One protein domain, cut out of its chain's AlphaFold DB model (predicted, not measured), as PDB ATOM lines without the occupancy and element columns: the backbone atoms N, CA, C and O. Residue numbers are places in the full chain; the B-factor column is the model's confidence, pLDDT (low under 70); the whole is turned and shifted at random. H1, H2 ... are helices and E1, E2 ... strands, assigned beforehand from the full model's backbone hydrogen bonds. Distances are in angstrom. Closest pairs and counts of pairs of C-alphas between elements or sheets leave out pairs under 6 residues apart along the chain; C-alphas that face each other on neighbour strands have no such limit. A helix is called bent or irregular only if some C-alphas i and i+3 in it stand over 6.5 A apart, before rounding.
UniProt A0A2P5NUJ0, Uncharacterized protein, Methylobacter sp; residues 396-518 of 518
ATOM      1  N   PHE A 396      44.810   6.829 -44.085       83.62
ATOM      2  CA  PHE A 396      44.161   5.535 -44.289       83.62
ATOM      3  C   PHE A 396      43.503   5.115 -42.984       83.62
ATOM      4  O   PHE A 396      44.187   5.030 -41.969       83.62
ATOM      5  N   LYS A 397      42.188   4.891 -43.006       86.69
ATOM      6  CA  LYS A 397      41.406   4.521 -41.821       86.69
ATOM      7  C   LYS A 397      41.194   3.015 -41.739       86.69
ATOM      8  O   LYS A 397      41.145   2.357 -42.775       86.69
ATOM      9  N   ASP A 398      41.041   2.517 -40.516       83.12
ATOM     10  CA  ASP A 398      40.730   1.119 -40.197       83.12
ATOM     11  C   ASP A 398      41.689   0.127 -40.877       83.12
ATOM     12  O   ASP A 398      41.281  -0.872 -41.478       83.12
ATOM     13  N   VAL A 399      42.989   0.428 -40.831       85.69
ATOM     14  CA  VAL A 399      44.010  -0.427 -41.445       85.69
ATOM     15  C   VAL A 399      44.325  -1.620 -40.548       85.69
ATOM     16  O   VAL A 399      44.249  -1.547 -39.323       85.69
ATOM     17  N   SER A 400      44.701  -2.750 -41.145       86.25
ATOM     18  CA  SER A 400      45.134  -3.906 -40.359       86.25
ATOM     19  C   SER A 400      46.610  -3.770 -39.945       86.25
ATOM     20  O   SER A 400      47.389  -3.124 -40.656       86.25
ATOM     21  N   PRO A 401      47.049  -4.387 -38.835       85.88
ATOM     22  CA  PRO A 401      48.468  -4.414 -38.475       85.88
ATOM     23  C   PRO A 401      49.353  -5.013 -39.579       85.88
ATOM     24  O   PRO A 401      50.466  -4.540 -39.807       85.88
ATOM     25  N   GLU A 402      48.855  -6.000 -40.328       87.31
ATOM     26  CA  GLU A 402      49.570  -6.613 -41.455       87.31
ATOM     27  C   GLU A 402      49.765  -5.628 -42.614       87.31
ATOM     28  O   GLU A 402      50.793  -5.661 -43.294       87.31
ATOM     29  N   TRP A 403      48.808  -4.719 -42.826       90.19
ATOM     30  CA  TRP A 403      48.965  -3.619 -43.775       90.19
ATOM     31  C   TRP A 403      50.093  -2.680 -43.340       90.19
ATOM     32  O   TRP A 403      50.959  -2.355 -44.149       90.19
ATOM     33  N   LEU A 404      50.145  -2.315 -42.054       85.62
ATOM     34  CA  LEU A 404      51.202  -1.456 -41.510       85.62
ATOM     35  C   LEU A 404      52.593  -2.103 -41.669       85.62
ATOM     36  O   LEU A 404      53.537  -1.439 -42.082       85.62
ATOM     37  N   ALA A 405      52.704  -3.415 -41.429       86.94
ATOM     38  CA  ALA A 405      53.951  -4.166 -41.601       86.94
ATOM     39  C   ALA A 405      54.391  -4.332 -43.066       86.94
ATOM     40  O   ALA A 405      55.583  -4.503 -43.329       86.94
ATOM     41  N   SER A 406      53.446  -4.337 -44.010       86.75
ATOM     42  CA  SER A 406      53.707  -4.531 -45.446       86.75
ATOM     43  C   SER A 406      53.735  -3.230 -46.253       86.75
ATOM     44  O   SER A 406      53.986  -3.262 -47.461       86.75
ATOM     45  N   SER A 407      53.512  -2.088 -45.596       86.19
ATOM     46  CA  SER A 407      53.625  -0.757 -46.186       86.19
ATOM     47  C   SER A 407      55.023  -0.547 -46.772       86.19
ATOM     48  O   SER A 407      56.037  -0.715 -46.098       86.19
ATOM     49  N   THR A 408      55.086  -0.168 -48.049       82.62
ATOM     50  CA  THR A 408      56.342   0.168 -48.741       82.62
ATOM     51  C   THR A 408      56.725   1.640 -48.590       82.62
ATOM     52  O   THR A 408      57.727   2.077 -49.158       82.62
ATOM     53  N   ARG A 409      55.925   2.427 -47.859       82.88
ATOM     54  CA  ARG A 409      56.212   3.838 -47.592       82.88
ATOM     55  C   ARG A 409      57.305   3.953 -46.536       82.88
ATOM     56  O   ARG A 409      57.336   3.170 -45.592       82.88
ATOM     57  N   ALA A 410      58.193   4.930 -46.698       83.75
ATOM     58  CA  ALA A 410      59.260   5.171 -45.733       83.75
ATOM     59  C   ALA A 410      58.671   5.593 -44.380       83.75
ATOM     60  O   ALA A 410      57.725   6.381 -44.356       83.75
ATOM     61  N   ASP A 411      59.258   5.135 -43.270       81.81
ATOM     62  CA  ASP A 411      58.827   5.524 -41.914       81.81
ATOM     63  C   ASP A 411      58.880   7.043 -41.719       81.81
ATOM     64  O   ASP A 411      58.020   7.634 -41.080       81.81
ATOM     65  N   GLU A 412      59.835   7.691 -42.383       79.56
ATOM     66  CA  GLU A 412      59.973   9.144 -42.440       79.56
ATOM     67  C   GLU A 412      58.769   9.876 -43.049       79.56
ATOM     68  O   GLU A 412      58.571  11.054 -42.773       79.56
ATOM     69  N   SER A 413      57.985   9.209 -43.895       80.81
ATOM     70  CA  SER A 413      56.767   9.776 -44.485       80.81
ATOM     71  C   SER A 413      55.520   9.521 -43.646       80.81
ATOM     72  O   SER A 413      54.432   9.836 -44.101       80.81
ATOM     73  N   VAL A 414      55.642   8.900 -42.472       81.81
ATOM     74  CA  VAL A 414      54.518   8.687 -41.561       81.81
ATOM     75  C   VAL A 414      54.561   9.768 -40.501       81.81
ATOM     76  O   VAL A 414      55.545   9.907 -39.784       81.81
ATOM     77  N   ASN A 415      53.478  10.525 -40.386       80.62
ATOM     78  CA  ASN A 415      53.330  11.531 -39.349       80.62
ATOM     79  C   ASN A 415      52.863  10.892 -38.042       80.62
ATOM     80  O   ASN A 415      53.480  11.092 -36.990       80.62
ATOM     81  N   ALA A 416      51.786  10.100 -38.109       88.44
ATOM     82  CA  ALA A 416      51.241   9.447 -36.929       88.44
ATOM     83  C   ALA A 416      50.488   8.140 -37.208       88.44
ATOM     84  O   ALA A 416      49.830   7.993 -38.238       88.44
ATOM     85  N   VAL A 417      50.498   7.227 -36.234       89.31
ATOM     86  CA  VAL A 417      49.663   6.012 -36.226       89.31
ATOM     87  C   VAL A 417      48.744   6.032 -35.010       89.31
ATOM     88  O   VAL A 417      49.196   6.132 -33.870       89.31
ATOM     89  N   TRP A 418      47.440   5.958 -35.260       93.06
ATOM     90  CA  TRP A 418      46.400   6.040 -34.243       93.06
ATOM     91  C   TRP A 418      45.902   4.642 -33.925       93.06
ATOM     92  O   TRP A 418      45.393   3.941 -34.800       93.06
ATOM     93  N   ILE A 419      46.025   4.250 -32.663       93.19
ATOM     94  CA  ILE A 419      45.598   2.943 -32.176       93.19
ATOM     95  C   ILE A 419      44.567   3.161 -31.083       93.19
ATOM     96  O   ILE A 419      44.835   3.876 -30.119       93.19
ATOM     97  N   SER A 420      43.404   2.532 -31.209       95.19
ATOM     98  CA  SER A 420      42.445   2.429 -30.116       95.19
ATOM     99  C   SER A 420      42.429   1.030 -29.536       95.19
ATOM    100  O   SER A 420      42.683   0.038 -30.217       95.19
ATOM    101  N   PHE A 421      42.189   0.958 -28.234       96.56
ATOM    102  CA  PHE A 421      42.133  -0.295 -27.496       96.56
ATOM    103  C   PHE A 421      41.331  -0.112 -26.210       96.56
ATOM    104  O   PHE A 421      40.938   0.995 -25.833       96.56
ATOM    105  N   THR A 422      41.049  -1.225 -25.544       96.00
ATOM    106  CA  THR A 422      40.341  -1.277 -24.270       96.00
ATOM    107  C   THR A 422      41.245  -1.910 -23.215       96.00
ATOM    108  O   THR A 422      41.823  -2.969 -23.457       96.00
ATOM    109  N   SER A 423      41.380  -1.287 -22.044       96.06
ATOM    110  CA  SER A 423      42.085  -1.896 -20.910       96.06
ATOM    111  C   SER A 423      41.320  -3.106 -20.368       96.06
ATOM    112  O   SER A 423      40.126  -3.274 -20.625       96.06
ATOM    113  N   LYS A 424      41.970  -3.926 -19.532       93.31
ATOM    114  CA  LYS A 424      41.299  -5.039 -18.834       93.31
ATOM    115  C   LYS A 424      40.190  -4.576 -17.882       93.31
ATOM    116  O   LYS A 424      39.297  -5.358 -17.565       93.31
ATOM    117  N   ALA A 425      40.203  -3.307 -17.470       93.25
ATOM    118  CA  ALA A 425      39.117  -2.684 -16.718       93.25
ATOM    119  C   ALA A 425      37.928  -2.244 -17.602       93.25
ATOM    120  O   ALA A 425      36.957  -1.674 -17.099       93.25
ATOM    121  N   GLY A 426      37.984  -2.486 -18.917       94.38
ATOM    122  CA  GLY A 426      36.924  -2.138 -19.862       94.38
ATOM    123  C   GLY A 426      36.909  -0.664 -20.272       94.38
ATOM    124  O   GLY A 426      35.891  -0.192 -20.778       94.38
ATOM    125  N   LYS A 427      37.991   0.091 -20.034       95.81
ATOM    126  CA  LYS A 427      38.075   1.516 -20.387       95.81
ATOM    127  C   LYS A 427      38.712   1.688 -21.758       95.81
ATOM    128  O   LYS A 427      39.664   0.993 -22.088       95.81
ATOM    129  N   SER A 428      38.193   2.618 -22.551       95.56
ATOM    130  CA  SER A 428      38.714   2.897 -23.891       95.56
ATOM    131  C   SER A 428      39.872   3.891 -23.850       95.56
ATOM    132  O   SER A 428      39.799   4.911 -23.156       95.56
ATOM    133  N   TYR A 429      40.896   3.609 -24.648       96.44
ATOM    134  CA  TYR A 429      42.096   4.423 -24.798       96.44
ATOM    135  C   TYR A 429      42.403   4.677 -26.266       96.44
ATOM    136  O   TYR A 429      42.006   3.904 -27.145       96.44
ATOM    137  N   LYS A 430      43.145   5.757 -26.508       95.81
ATOM    138  CA  LYS A 430      43.823   6.016 -27.774       95.81
ATOM    139  C   LYS A 430      45.302   6.257 -27.524       95.81
ATOM    140  O   LYS A 430      45.656   7.057 -26.667       95.81
ATOM    141  N   ALA A 431      46.143   5.581 -28.293       94.25
ATOM    142  CA  ALA A 431      47.573   5.831 -28.368       94.25
ATOM    143  C   ALA A 431      47.900   6.380 -29.759       94.25
ATOM    144  O   ALA A 431      47.705   5.702 -30.773       94.25
ATOM    145  N   ILE A 432      48.388   7.618 -29.806       93.25
ATOM    146  CA  ILE A 432      48.814   8.280 -31.039       93.25
ATOM    147  C   ILE A 432      50.335   8.254 -31.074       93.25
ATOM    148  O   ILE A 432      50.993   8.931 -30.288       93.25
ATOM    149  N   HIS A 433      50.880   7.461 -31.985       90.88
ATOM    150  CA  HIS A 433      52.313   7.301 -32.176       90.88
ATOM    151  C   HIS A 433      52.800   8.409 -33.102       90.88
ATOM    152  O   HIS A 433      52.435   8.395 -34.273       90.88
ATOM    153  N   VAL A 434      53.577   9.368 -32.596       88.12
ATOM    154  CA  VAL A 434      54.056  10.537 -33.346       88.12
ATOM    155  C   VAL A 434      55.521  10.340 -33.715       88.12
ATOM    156  O   VAL A 434      56.386  10.261 -32.848       88.12
ATOM    157  N   PHE A 435      55.797  10.253 -35.016       83.12
ATOM    158  CA  PHE A 435      57.125   9.905 -35.535       83.12
ATOM    159  C   PHE A 435      58.070  11.107 -35.624       83.12
ATOM    160  O   PHE A 435      59.285  10.946 -35.544       83.12
ATOM    161  N   ARG A 436      57.524  12.315 -35.817       75.31
ATOM    162  CA  ARG A 436      58.300  13.546 -36.013       75.31
ATOM    163  C   ARG A 436      57.859  14.633 -35.043       75.31
ATOM    164  O   ARG A 436      56.751  15.149 -35.143       75.31
ATOM    165  N   HIS A 437      58.762  15.009 -34.143       73.31
ATOM    166  CA  HIS A 437      58.599  16.131 -33.227       73.31
ATOM    167  C   HIS A 437      59.978  16.675 -32.817       73.31
ATOM    168  O   HIS A 437      60.930  15.890 -32.770       73.31
ATOM    169  N   PRO A 438      60.125  17.980 -32.506       66.88
ATOM    170  CA  PRO A 438      61.416  18.568 -32.129       66.88
ATOM    171  C   PRO A 438      62.131  17.869 -30.963       66.88
ATOM    172  O   PRO A 438      63.355  17.889 -30.906       66.88
ATOM    173  N   ASN A 439      61.375  17.224 -30.070       69.69
ATOM    174  CA  ASN A 439      61.904  16.530 -28.889       69.69
ATOM    175  C   ASN A 439      62.107  15.015 -29.093       69.69
ATOM    176  O   ASN A 439      62.403  14.317 -28.131       69.69
ATOM    177  N   GLY A 440      61.938  14.505 -30.316       81.06
ATOM    178  CA  GLY A 440      61.985  13.070 -30.616       81.06
ATOM    179  C   GLY A 440      60.601  12.404 -30.692       81.06
ATOM    180  O   GLY A 440      59.587  13.068 -30.466       81.06
ATOM    181  N   PRO A 441      60.540  11.117 -31.083       86.06
ATOM    182  CA  PRO A 441      59.287  10.382 -31.222       86.06
ATOM    183  C   PRO A 441      58.650  10.078 -29.861       86.06
ATOM    184  O   PRO A 441      59.331   9.860 -28.859       86.06
ATOM    185  N   TYR A 442      57.321  10.061 -29.824       91.00
ATOM    186  CA  TYR A 442      56.572   9.844 -28.587       91.00
ATOM    187  C   TYR A 442      55.194   9.241 -28.851       91.00
ATOM    188  O   TYR A 442      54.681   9.250 -29.974       91.00
ATOM    189  N   ILE A 443      54.567   8.745 -27.790       92.62
ATOM    190  CA  ILE A 443      53.182   8.282 -27.785       92.62
ATOM    191  C   ILE A 443      52.357   9.260 -26.958       92.62
ATOM    192  O   ILE A 443      52.637   9.480 -25.783       92.62
ATOM    193  N   LEU A 444      51.320   9.838 -27.562       92.50
ATOM    194  CA  LEU A 444      50.277  10.537 -26.818       92.50
ATOM    195  C   LEU A 444      49.207   9.520 -26.425       92.50
ATOM    196  O   LEU A 444      48.481   9.018 -27.288       92.50
ATOM    197  N   LEU A 445      49.109   9.231 -25.131       95.25
ATOM    198  CA  LEU A 445      48.075   8.372 -24.571       95.25
ATOM    199  C   LEU A 445      46.896   9.233 -24.114       95.25
ATOM    200  O   LEU A 445      47.096  10.234 -23.430       95.25
ATOM    201  N   SER A 446      45.666   8.854 -24.465       94.50
ATOM    202  CA  SER A 446      44.460   9.538 -23.990       94.50
ATOM    203  C   SER A 446      43.312   8.595 -23.624       94.50
ATOM    204  O   SER A 446      43.147   7.520 -24.205       94.50
ATOM    205  N   SER A 447      42.486   9.012 -22.656       94.38
ATOM    206  CA  SER A 447      41.245   8.320 -22.283       94.38
ATOM    207  C   SER A 447      40.142   9.278 -21.847       94.38
ATOM    208  O   SER A 447      40.351  10.165 -21.021       94.38
ATOM    209  N   ARG A 448      38.919   9.006 -22.309       91.00
ATOM    210  CA  ARG A 448      37.679   9.674 -21.864       91.00
ATOM    211  C   ARG A 448      37.173   9.218 -20.505       91.00
ATOM    212  O   ARG A 448      36.282   9.836 -19.933       91.00
ATOM    213  N   SER A 449      37.679   8.092 -20.005       89.44
ATOM    214  CA  SER A 449      37.174   7.505 -18.762       89.44
ATOM    215  C   SER A 449      37.550   8.317 -17.524       89.44
ATOM    216  O   SER A 449      36.872   8.202 -16.504       89.44
ATOM    217  N   LYS A 450      38.623   9.119 -17.624       86.06
ATOM    218  CA  LYS A 450      39.249   9.863 -16.522       86.06
ATOM    219  C   LYS A 450      39.605   8.999 -15.303       86.06
ATOM    220  O   LYS A 450      39.758   9.513 -14.197       86.06
ATOM    221  N   ASP A 451      39.737   7.691 -15.504       91.81
ATOM    222  CA  ASP A 451      40.106   6.732 -14.470       91.81
ATOM    223  C   ASP A 451      41.629   6.726 -14.314       91.81
ATOM    224  O   ASP A 451      42.343   6.093 -15.087       91.81
ATOM    225  N   ARG A 452      42.136   7.520 -13.364       91.62
ATOM    226  CA  ARG A 452      43.575   7.785 -13.232       91.62
ATOM    227  C   ARG A 452      44.381   6.540 -12.865       91.62
ATOM    228  O   ARG A 452      45.504   6.405 -13.336       91.62
ATOM    229  N   ASP A 453      43.818   5.646 -12.058       94.19
ATOM    230  CA  ASP A 453      44.517   4.435 -11.623       94.19
ATOM    231  C   ASP A 453      44.666   3.452 -12.790       94.19
ATOM    232  O   ASP A 453      45.748   2.911 -13.015       94.19
ATOM    233  N   ASP A 454      43.603   3.259 -13.580       95.12
ATOM    234  CA  ASP A 454      43.675   2.457 -14.805       95.12
ATOM    235  C   ASP A 454      44.593   3.111 -15.850       95.12
ATOM    236  O   ASP A 454      45.375   2.412 -16.490       95.12
ATOM    237  N   PHE A 455      44.567   4.444 -15.968       95.44
ATOM    238  CA  PHE A 455      45.424   5.182 -16.897       95.44
ATOM    239  C   PHE A 455      46.907   4.979 -16.588       95.44
ATOM    240  O   PHE A 455      47.661   4.651 -17.494       95.44
ATOM    241  N   LEU A 456      47.314   5.105 -15.319       94.44
ATOM    242  CA  LEU A 456      48.697   4.871 -14.890       94.44
ATOM    243  C   LEU A 456      49.146   3.424 -15.138       94.44
ATOM    244  O   LEU A 456      50.299   3.181 -15.485       94.44
ATOM    245  N   ASN A 457      48.240   2.451 -14.991       94.94
ATOM    246  CA  ASN A 457      48.551   1.061 -15.326       94.94
ATOM    247  C   ASN A 457      48.774   0.892 -16.835       94.94
ATOM    248  O   ASN A 457      49.746   0.263 -17.236       94.94
ATOM    249  N   VAL A 458      47.899   1.460 -17.671       95.25
ATOM    250  CA  VAL A 458      48.037   1.409 -19.136       95.25
ATOM    251  C   VAL A 458      49.294   2.139 -19.608       95.25
ATOM    252  O   VAL A 458      49.996   1.632 -20.478       95.25
ATOM    253  N   GLU A 459      49.584   3.305 -19.037       95.19
ATOM    254  CA  GLU A 459      50.790   4.084 -19.310       95.19
ATOM    255  C   GLU A 459      52.043   3.258 -19.049       95.19
ATOM    256  O   GLU A 459      52.851   3.088 -19.957       95.19
ATOM    257  N   LYS A 460      52.144   2.652 -17.863       93.88
ATOM    258  CA  LYS A 460      53.279   1.807 -17.492       93.88
ATOM    259  C   LYS A 460      53.466   0.611 -18.425       93.88
ATOM    260  O   LYS A 460      54.583   0.292 -18.816       93.88
ATOM    261  N   GLU A 461      52.376  -0.048 -18.805       94.12
ATOM    262  CA  GLU A 461      52.414  -1.152 -19.771       94.12
ATOM    263  C   GLU A 461      52.976  -0.678 -21.129       94.12
ATOM    264  O   GLU A 461      53.768  -1.375 -21.762       94.12
ATOM    265  N   ILE A 462      52.625   0.535 -21.569       92.25
ATOM    266  CA  ILE A 462      53.160   1.126 -22.804       92.25
ATOM    267  C   ILE A 462      54.628   1.551 -22.638       92.25
ATOM    268  O   ILE A 462      55.422   1.292 -23.543       92.25
ATOM    269  N   GLU A 463      55.014   2.150 -21.507       91.94
ATOM    270  CA  GLU A 463      56.417   2.458 -21.188       91.94
ATOM    271  C   GLU A 463      57.288   1.203 -21.283       91.94
ATOM    272  O   GLU A 463      58.293   1.204 -21.995       91.94
ATOM    273  N   ASP A 464      56.867   0.115 -20.629       89.75
ATOM    274  CA  ASP A 464      57.590  -1.156 -20.604       89.75
ATOM    275  C   ASP A 464      57.714  -1.760 -22.017       89.75
ATOM    276  O   ASP A 464      58.777  -2.267 -22.392       89.75
ATOM    277  N   ALA A 465      56.656  -1.675 -22.835       87.56
ATOM    278  CA  ALA A 465      56.651  -2.195 -24.204       87.56
ATOM    279  C   ALA A 465      57.600  -1.442 -25.147       87.56
ATOM    280  O   ALA A 465      58.225  -2.051 -26.023       87.56
ATOM    281  N   TYR A 466      57.705  -0.126 -24.967       88.06
ATOM    282  CA  TYR A 466      58.493   0.761 -25.822       88.06
ATOM    283  C   TYR A 466      59.853   1.147 -25.234       88.06
ATOM    284  O   TYR A 466      60.612   1.854 -25.896       88.06
ATOM    285  N   GLN A 467      60.176   0.675 -24.024       88.81
ATOM    286  CA  GLN A 467      61.332   1.139 -23.246       88.81
ATOM    287  C   GLN A 467      61.353   2.673 -23.146       88.81
ATOM    288  O   GLN A 467      62.393   3.307 -23.313       88.81
ATOM    289  N   GLY A 468      60.166   3.255 -22.967       88.94
ATOM    290  CA  GLY A 468      59.947   4.694 -22.928       88.94
ATOM    291  C   GLY A 468      59.948   5.262 -21.512       88.94
ATOM    292  O   GLY A 468      60.168   4.553 -20.532       88.94
ATOM    293  N   SER A 469      59.667   6.561 -21.418       90.94
ATOM    294  CA  SER A 469      59.455   7.264 -20.151       90.94
ATOM    295  C   SER A 469      58.301   8.251 -20.294       90.94
ATOM    296  O   SER A 469      58.341   9.137 -21.153       90.94
ATOM    297  N   ALA A 470      57.293   8.133 -19.437       88.31
ATOM    298  CA  ALA A 470      56.206   9.087 -19.316       88.31
ATOM    299  C   ALA A 470      56.700  10.396 -18.697       88.31
ATOM    300  O   ALA A 470      57.557  10.420 -17.804       88.31
ATOM    301  N   GLU A 471      56.117  11.506 -19.139       83.75
ATOM    302  CA  GLU A 471      56.368  12.823 -18.555       83.75
ATOM    303  C   GLU A 471      55.744  12.968 -17.156       83.75
ATOM    304  O   GLU A 471      56.066  13.916 -16.435       83.75
ATOM    305  N   ASN A 472      54.905  12.007 -16.739       78.44
ATOM    306  CA  ASN A 472      54.189  11.988 -15.460       78.44
ATOM    307  C   ASN A 472      53.348  13.258 -15.246       78.44
ATOM    308  O   ASN A 472      53.168  13.735 -14.118       78.44
ATOM    309  N   ASN A 473      52.833  13.819 -16.339       77.62
ATOM    310  CA  ASN A 473      52.100  15.071 -16.351       77.62
ATOM    311  C   ASN A 473      50.718  14.866 -16.978       77.62
ATOM    312  O   ASN A 473      50.360  15.517 -17.961       77.62
ATOM    313  N   ILE A 474      49.936  13.960 -16.375       78.19
ATOM    314  CA  ILE A 474      48.550  13.688 -16.772       78.19
ATOM    315  C   ILE A 474      47.748  14.993 -16.763       78.19
ATOM    316  O   ILE A 474      47.345  15.508 -15.714       78.19
ATOM    317  N   ASN A 475      47.479  15.494 -17.962       74.62
ATOM    318  CA  ASN A 475      46.729  16.711 -18.201       74.62
ATOM    319  C   ASN A 475      45.254  16.359 -18.416       74.62
ATOM    320  O   ASN A 475      44.915  15.607 -19.331       74.62
ATOM    321  N   ASP A 476      44.359  16.933 -17.608       73.19
ATOM    322  CA  ASP A 476      42.917  16.894 -17.878       73.19
ATOM    323  C   ASP A 476      42.586  17.950 -18.944       73.19
ATOM    324  O   ASP A 476      42.603  19.155 -18.679       73.19
ATOM    325  N   ARG A 477      42.313  17.498 -20.173       64.81
ATOM    326  CA  ARG A 477      42.025  18.352 -21.336       64.81
ATOM    327  C   ARG A 477      40.527  18.436 -21.629       64.81
ATOM    328  O   ARG A 477      40.101  18.416 -22.783       64.81
ATOM    329  N   GLY A 478      39.712  18.562 -20.585       73.19
ATOM    330  CA  GLY A 478      38.273  18.791 -20.706       73.19
ATOM    331  C   GLY A 478      37.488  17.488 -20.694       73.19
ATOM    332  O   GLY A 478      36.929  17.150 -19.654       73.19
ATOM    333  N   ASP A 479      37.456  16.755 -21.806       76.38
ATOM    334  CA  ASP A 479      36.715  15.483 -21.909       76.38
ATOM    335  C   ASP A 479      37.609  14.247 -21.702       76.38
ATOM    336  O   ASP A 479      37.113  13.173 -21.359       76.38
ATOM    337  N   ASP A 480      38.928  14.419 -21.823       83.44
ATOM    338  CA  ASP A 480      39.916  13.343 -21.820       83.44
ATOM    339  C   ASP A 480      41.037  13.653 -20.805       83.44
ATOM    340  O   ASP A 480      41.384  14.816 -20.583       83.44
ATOM    341  N   ILE A 481      41.627  12.616 -20.208       84.81
ATOM    342  CA  ILE A 481      42.956  12.693 -19.579       84.81
ATOM    343  C   ILE A 481      44.009  12.254 -20.595       84.81
ATOM    344  O   ILE A 481      43.769  11.294 -21.332       84.81
ATOM    345  N   CYS A 482      45.146  12.952 -20.640       90.19
ATOM    346  CA  CYS A 482      46.238  12.651 -21.564       90.19
ATOM    347  C   CYS A 482      47.610  12.721 -20.889       90.19
ATOM    348  O   CYS A 482      47.821  13.599 -20.055       90.19
ATOM    349  N   ASP A 483      48.548  11.893 -21.340       90.25
ATOM    350  CA  ASP A 483      49.974  11.993 -20.996       90.25
ATOM    351  C   ASP A 483      50.846  11.667 -22.221       90.25
ATOM    352  O   ASP A 483      50.368  11.109 -23.219       90.25
ATOM    353  N   VAL A 484      52.109  12.079 -22.165       90.25
ATOM    354  CA  VAL A 484      53.117  11.895 -23.207       90.25
ATOM    355  C   VAL A 484      54.147  10.884 -22.726       90.25
ATOM    356  O   VAL A 484      54.745  11.044 -21.665       90.25
ATOM    357  N   ILE A 485      54.383   9.863 -23.544       91.44
ATOM    358  CA  ILE A 485      55.389   8.830 -23.306       91.44
ATOM    359  C   ILE A 485      56.480   9.004 -24.356       91.44
ATOM    360  O   ILE A 485      56.255   8.730 -25.536       91.44
ATOM    361  N   SER A 486      57.648   9.486 -23.940       89.19
ATOM    362  CA  SER A 486      58.819   9.594 -24.817       89.19
ATOM    363  C   SER A 486      59.344   8.201 -25.137       89.19
ATOM    364  O   SER A 486      59.390   7.346 -24.250       89.19
ATOM    365  N   VAL A 487      59.720   7.958 -26.393       85.38
ATOM    366  CA  VAL A 487      60.157   6.634 -26.844       85.38
ATOM    367  C   VAL A 487      61.506   6.731 -27.536       85.38
ATOM    368  O   VAL A 487      61.663   7.470 -28.500       85.38
ATOM    369  N   ASP A 488      62.459   5.913 -27.095       66.81
ATOM    370  CA  ASP A 488      63.832   5.988 -27.597       66.81
ATOM    371  C   ASP A 488      64.128   4.955 -28.708       66.81
ATOM    372  O   ASP A 488      65.103   5.103 -29.444       66.81
ATOM    373  N   HIS A 489      63.321   3.887 -28.838       60.06
ATOM    374  CA  HIS A 489      63.619   2.727 -29.696       60.06
ATOM    375  C   HIS A 489      62.370   2.141 -30.392       60.06
ATOM    376  O   HIS A 489      61.249   2.247 -29.906       60.06
ATOM    377  N   GLY A 490      62.558   1.463 -31.537       59.59
ATOM    378  CA  GLY A 490      61.525   0.606 -32.157       59.59
ATOM    379  C   GLY A 490      60.368   1.324 -32.869       59.59
ATOM    380  O   GLY A 490      59.406   0.676 -33.278       59.59
ATOM    381  N   PHE A 491      60.465   2.640 -33.057       75.56
ATOM    382  CA  PHE A 491      59.397   3.484 -33.597       75.56
ATOM    383  C   PHE A 491      59.364   3.511 -35.140       75.56
ATOM    384  O   PHE A 491      59.603   4.533 -35.777       75.56
ATOM    385  N   THR A 492      59.108   2.352 -35.753       85.69
ATOM    386  CA  THR A 492      58.902   2.182 -37.208       85.69
ATOM    387  C   THR A 492      57.504   1.633 -37.486       85.69
ATOM    388  O   THR A 492      56.896   1.046 -36.595       85.69
ATOM    389  N   GLN A 493      56.976   1.746 -38.711       86.31
ATOM    390  CA  GLN A 493      55.684   1.126 -39.064       86.31
ATOM    391  C   GLN A 493      55.684  -0.379 -38.759       86.31
ATOM    392  O   GLN A 493      54.747  -0.912 -38.159       86.31
ATOM    393  N   LYS A 494      56.777  -1.060 -39.119       86.94
ATOM    394  CA  LYS A 494      56.971  -2.479 -38.823       86.94
ATOM    395  C   LYS A 494      57.082  -2.736 -37.319       86.94
ATOM    396  O   LYS A 494      56.434  -3.654 -36.831       86.94
ATOM    397  N   GLY A 495      57.843  -1.917 -36.594       86.44
ATOM    398  CA  GLY A 495      57.992  -2.023 -35.142       86.44
ATOM    399  C   GLY A 495      56.666  -1.846 -34.403       86.44
ATOM    400  O   GLY A 495      56.335  -2.661 -33.550       86.44
ATOM    401  N   ILE A 496      55.847  -0.864 -34.791       87.94
ATOM    402  CA  ILE A 496      54.505  -0.664 -34.223       87.94
ATOM    403  C   ILE A 496      53.602  -1.863 -34.530       87.94
ATOM    404  O   ILE A 496      52.903  -2.339 -33.642       87.94
ATOM    405  N   SER A 497      53.627  -2.392 -35.757       89.62
ATOM    406  CA  SER A 497      52.862  -3.601 -36.095       89.62
ATOM    407  C   SER A 497      53.278  -4.804 -35.237       89.62
ATOM    408  O   SER A 497      52.428  -5.496 -34.674       89.62
ATOM    409  N   GLU A 498      54.584  -5.006 -35.052       87.94
ATOM    410  CA  GLU A 498      55.118  -6.043 -34.167       87.94
ATOM    411  C   GLU A 498      54.676  -5.826 -32.714       87.94
ATOM    412  O   GLU A 498      54.243  -6.780 -32.069       87.94
ATOM    413  N   GLN A 499      54.691  -4.589 -32.211       87.62
ATOM    414  CA  GLN A 499      54.193  -4.261 -30.872       87.62
ATOM    415  C   GLN A 499      52.687  -4.510 -30.736       87.62
ATOM    416  O   GLN A 499      52.232  -5.001 -29.701       87.62
ATOM    417  N   ILE A 500      51.898  -4.262 -31.784       88.69
ATOM    418  CA  ILE A 500      50.466  -4.569 -31.764       88.69
ATOM    419  C   ILE A 500      50.235  -6.075 -31.575       88.69
ATOM    420  O   ILE A 500      49.446  -6.479 -30.715       88.69
ATOM    421  N   GLU A 501      50.933  -6.905 -32.351       87.81
ATOM    422  CA  GLU A 501      50.761  -8.362 -32.326       87.81
ATOM    423  C   GLU A 501      51.382  -9.020 -31.090       87.81
ATOM    424  O   GLU A 501      50.803  -9.926 -30.485       87.81
ATOM    425  N   VAL A 502      52.581  -8.586 -30.703       85.12
ATOM    426  CA  VAL A 502      53.354  -9.217 -29.631       85.12
ATOM    427  C   VAL A 502      52.913  -8.724 -28.261       85.12
ATOM    428  O   VAL A 502      52.947  -9.525 -27.319       85.12
ATOM    429  N   PHE A 503      52.491  -7.463 -28.150       88.44
ATOM    430  CA  PHE A 503      52.187  -6.813 -26.880       88.44
ATOM    431  C   PHE A 503      50.720  -6.387 -26.766       88.44
ATOM    432  O   PHE A 503      49.995  -6.968 -25.955       88.44
ATOM    433  N   PHE A 504      50.242  -5.440 -27.587       86.81
ATOM    434  CA  PHE A 504      48.929  -4.814 -27.357       86.81
ATOM    435  C   PHE A 504      47.800  -5.839 -27.343       86.81
ATOM    436  O   PHE A 504      46.967  -5.801 -26.451       86.81
ATOM    437  N   ARG A 505      47.773  -6.797 -28.277       89.44
ATOM    438  CA  ARG A 505      46.720  -7.829 -28.319       89.44
ATOM    439  C   ARG A 505      46.769  -8.829 -27.159       89.44
ATOM    440  O   ARG A 505      45.801  -9.557 -26.945       89.44
ATOM    441  N   LYS A 506      47.880  -8.905 -26.418       89.81
ATOM    442  CA  LYS A 506      47.990  -9.742 -25.211       89.81
ATOM    443  C   LYS A 506      47.535  -8.993 -23.965       89.81
ATOM    444  O   LYS A 506      46.868  -9.579 -23.112       89.81
ATOM    445  N   VAL A 507      47.907  -7.718 -23.869       89.44
ATOM    446  CA  VAL A 507      47.695  -6.889 -22.675       89.44
ATOM    447  C   VAL A 507      46.358  -6.147 -22.719       89.44
ATOM    448  O   VAL A 507      45.716  -5.974 -21.685       89.44
ATOM    449  N   PHE A 508      45.877  -5.795 -23.908       94.25
ATOM    450  CA  PHE A 508      44.667  -5.012 -24.128       94.25
ATOM    451  C   PHE A 508      43.658  -5.751 -25.008       94.25
ATOM    452  O   PHE A 508      43.990  -6.654 -25.776       94.25
ATOM    453  N   ASP A 509      42.399  -5.343 -24.895       92.19
ATOM    454  CA  ASP A 509      41.286  -5.885 -25.665       92.19
ATOM    455  C   ASP A 509      40.893  -4.915 -26.792       92.19
ATOM    456  O   ASP A 509      41.138  -3.713 -26.711       92.19
ATOM    457  N   ASN A 510      40.251  -5.419 -27.853       92.19
ATOM    458  CA  ASN A 510      39.733  -4.612 -28.974       92.19
ATOM    459  C   ASN A 510      40.764  -3.655 -29.609       92.19
ATOM    460  O   ASN A 510      40.446  -2.502 -29.892       92.19
ATOM    461  N   VAL A 511      41.996  -4.124 -29.812       92.19
ATOM    462  CA  VAL A 511      43.068  -3.318 -30.409       92.19
ATOM    463  C   VAL A 511      42.808  -3.115 -31.904       92.19
ATOM    464  O   VAL A 511      42.761  -4.086 -32.664       92.19
ATOM    465  N   ILE A 512      42.657  -1.860 -32.320       91.00
ATOM    466  CA  ILE A 512      42.335  -1.444 -33.689       91.00
ATOM    467  C   ILE A 512      43.281  -0.311 -34.095       91.00
ATOM    468  O   ILE A 512      43.474   0.641 -33.342       91.00
ATOM    469  N   VAL A 513      43.848  -0.380 -35.302       90.31
ATOM    470  CA  VAL A 513      44.549   0.766 -35.898       90.31
ATOM    471  C   VAL A 513      43.508   1.631 -36.604       90.31
ATOM    472  O   VAL A 513      43.041   1.302 -37.693       90.31
ATOM    473  N   GLU A 514      43.102   2.721 -35.957       87.19
ATOM    474  CA  GLU A 514      42.038   3.602 -36.453       87.19
ATOM    475  C   GLU A 514      42.469   4.367 -37.698       87.19
ATOM    476  O   GLU A 514      41.671   4.563 -38.613       87.19
ATOM    477  N   ALA A 515      43.715   4.840 -37.714       87.12
ATOM    478  CA  ALA A 515      44.225   5.651 -38.802       87.12
ATOM    479  C   ALA A 515      45.751   5.619 -38.891       87.12
ATOM    480  O   ALA A 515      46.453   5.546 -37.882       87.12
ATOM    481  N   VAL A 516      46.259   5.745 -40.113       84.75
ATOM    482  CA  VAL A 516      47.666   6.042 -40.395       84.75
ATOM    483  C   VAL A 516      47.714   7.328 -41.201       84.75
ATOM    484  O   VAL A 516      47.107   7.422 -42.272       84.75
ATOM    485  N   HIS A 517      48.408   8.317 -40.649       79.94
ATOM    486  CA  HIS A 517      48.585   9.645 -41.212       79.94
ATOM    487  C   HIS A 517      49.980   9.738 -41.817       79.94
ATOM    488  O   HIS A 517      50.971   9.488 -41.126       79.94
ATOM    489  N   PHE A 518      50.031  10.083 -43.100       77.56
ATOM    490  CA  PHE A 518      51.262  10.340 -43.845       77.56
ATOM    491  C   PHE A 518      51.582  11.828 -43.880       77.56
ATOM    492  O   PHE A 518      50.685  12.610 -43.498       77.56
TER     493      PHE A 518
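Overview. This is residues 396 to 518 of the 518 residues of an uncharacterized protein of Methylobacter sp (UniProt A0A2P5NUJ0). A twisted wall of six strands has two long helices, H2 and H3, over one face and its other face bare; short H1 packs on H3 and only grazes the sheet. The 123 printed residues include three named helices and six named strands, in the order E1 H1 E2 E3 E4 H2 E5 H3 E6. The antiparallel sheet runs E1 E6 E2 E3 E4 E5. The class is mixed; the whole is compact, radius of gyration of the C-alphas 13.4 A, spanning 39 by 31 by 25 A.

Along the chain. E1, residues 396 to 399, begins at C-alpha (44.161, 5.535, -44.289). H1 is residues 401 to 406, E2 416 to 422 (19.9 A), E3 428 to 434 (19.6 A) and E4 442 to 447. H2, residues 452 to 466, measures 20.7 A. E5 is residues 481 to 486. H3, residues 493 to 507 (19.9 A), is only just irregular: C-alphas 502 and 505 are 6.9 A apart. E6, residues 509 to 517 (23.2 A), ends at C-alpha (48.585, 9.645, -41.212).

Arrangement. E2, E3 and E4 form a meander, each strand the antiparallel neighbour of the one before; N 419 and O 431 are 2.9 A apart, N 432 and O 444 2.9 A. E1, H1 and E2 make a split strand-helix-strand unit, E6 between its strands, with a right-handed crossover. H2 and H3 make two layers with the sheet, at heights of 8.7 A and 10.0 A. H1 touches H3 at a shallow tilt of 24 degrees, closest C-alphas Ala 405 and Lys 494, 4.4 A. H2, with residues 461 to 465 alone, only just touches H3, with 3 pairs of C-alphas within 8 A, the closest Ala 465 and Phe 503, 7.0 A. Every O i to N i+4 pair is within hydrogen-bond range in H1 and H2, 9 of 11 in H3.

Size, cuts and confidence. The farthest C-alphas, Thr 408 and Asp 453, are 39.2 A apart. The printed part has no cut; the H2 to E5 link is long. Residues 438 to 439, 477 and 488 to 490 have pLDDT under 70.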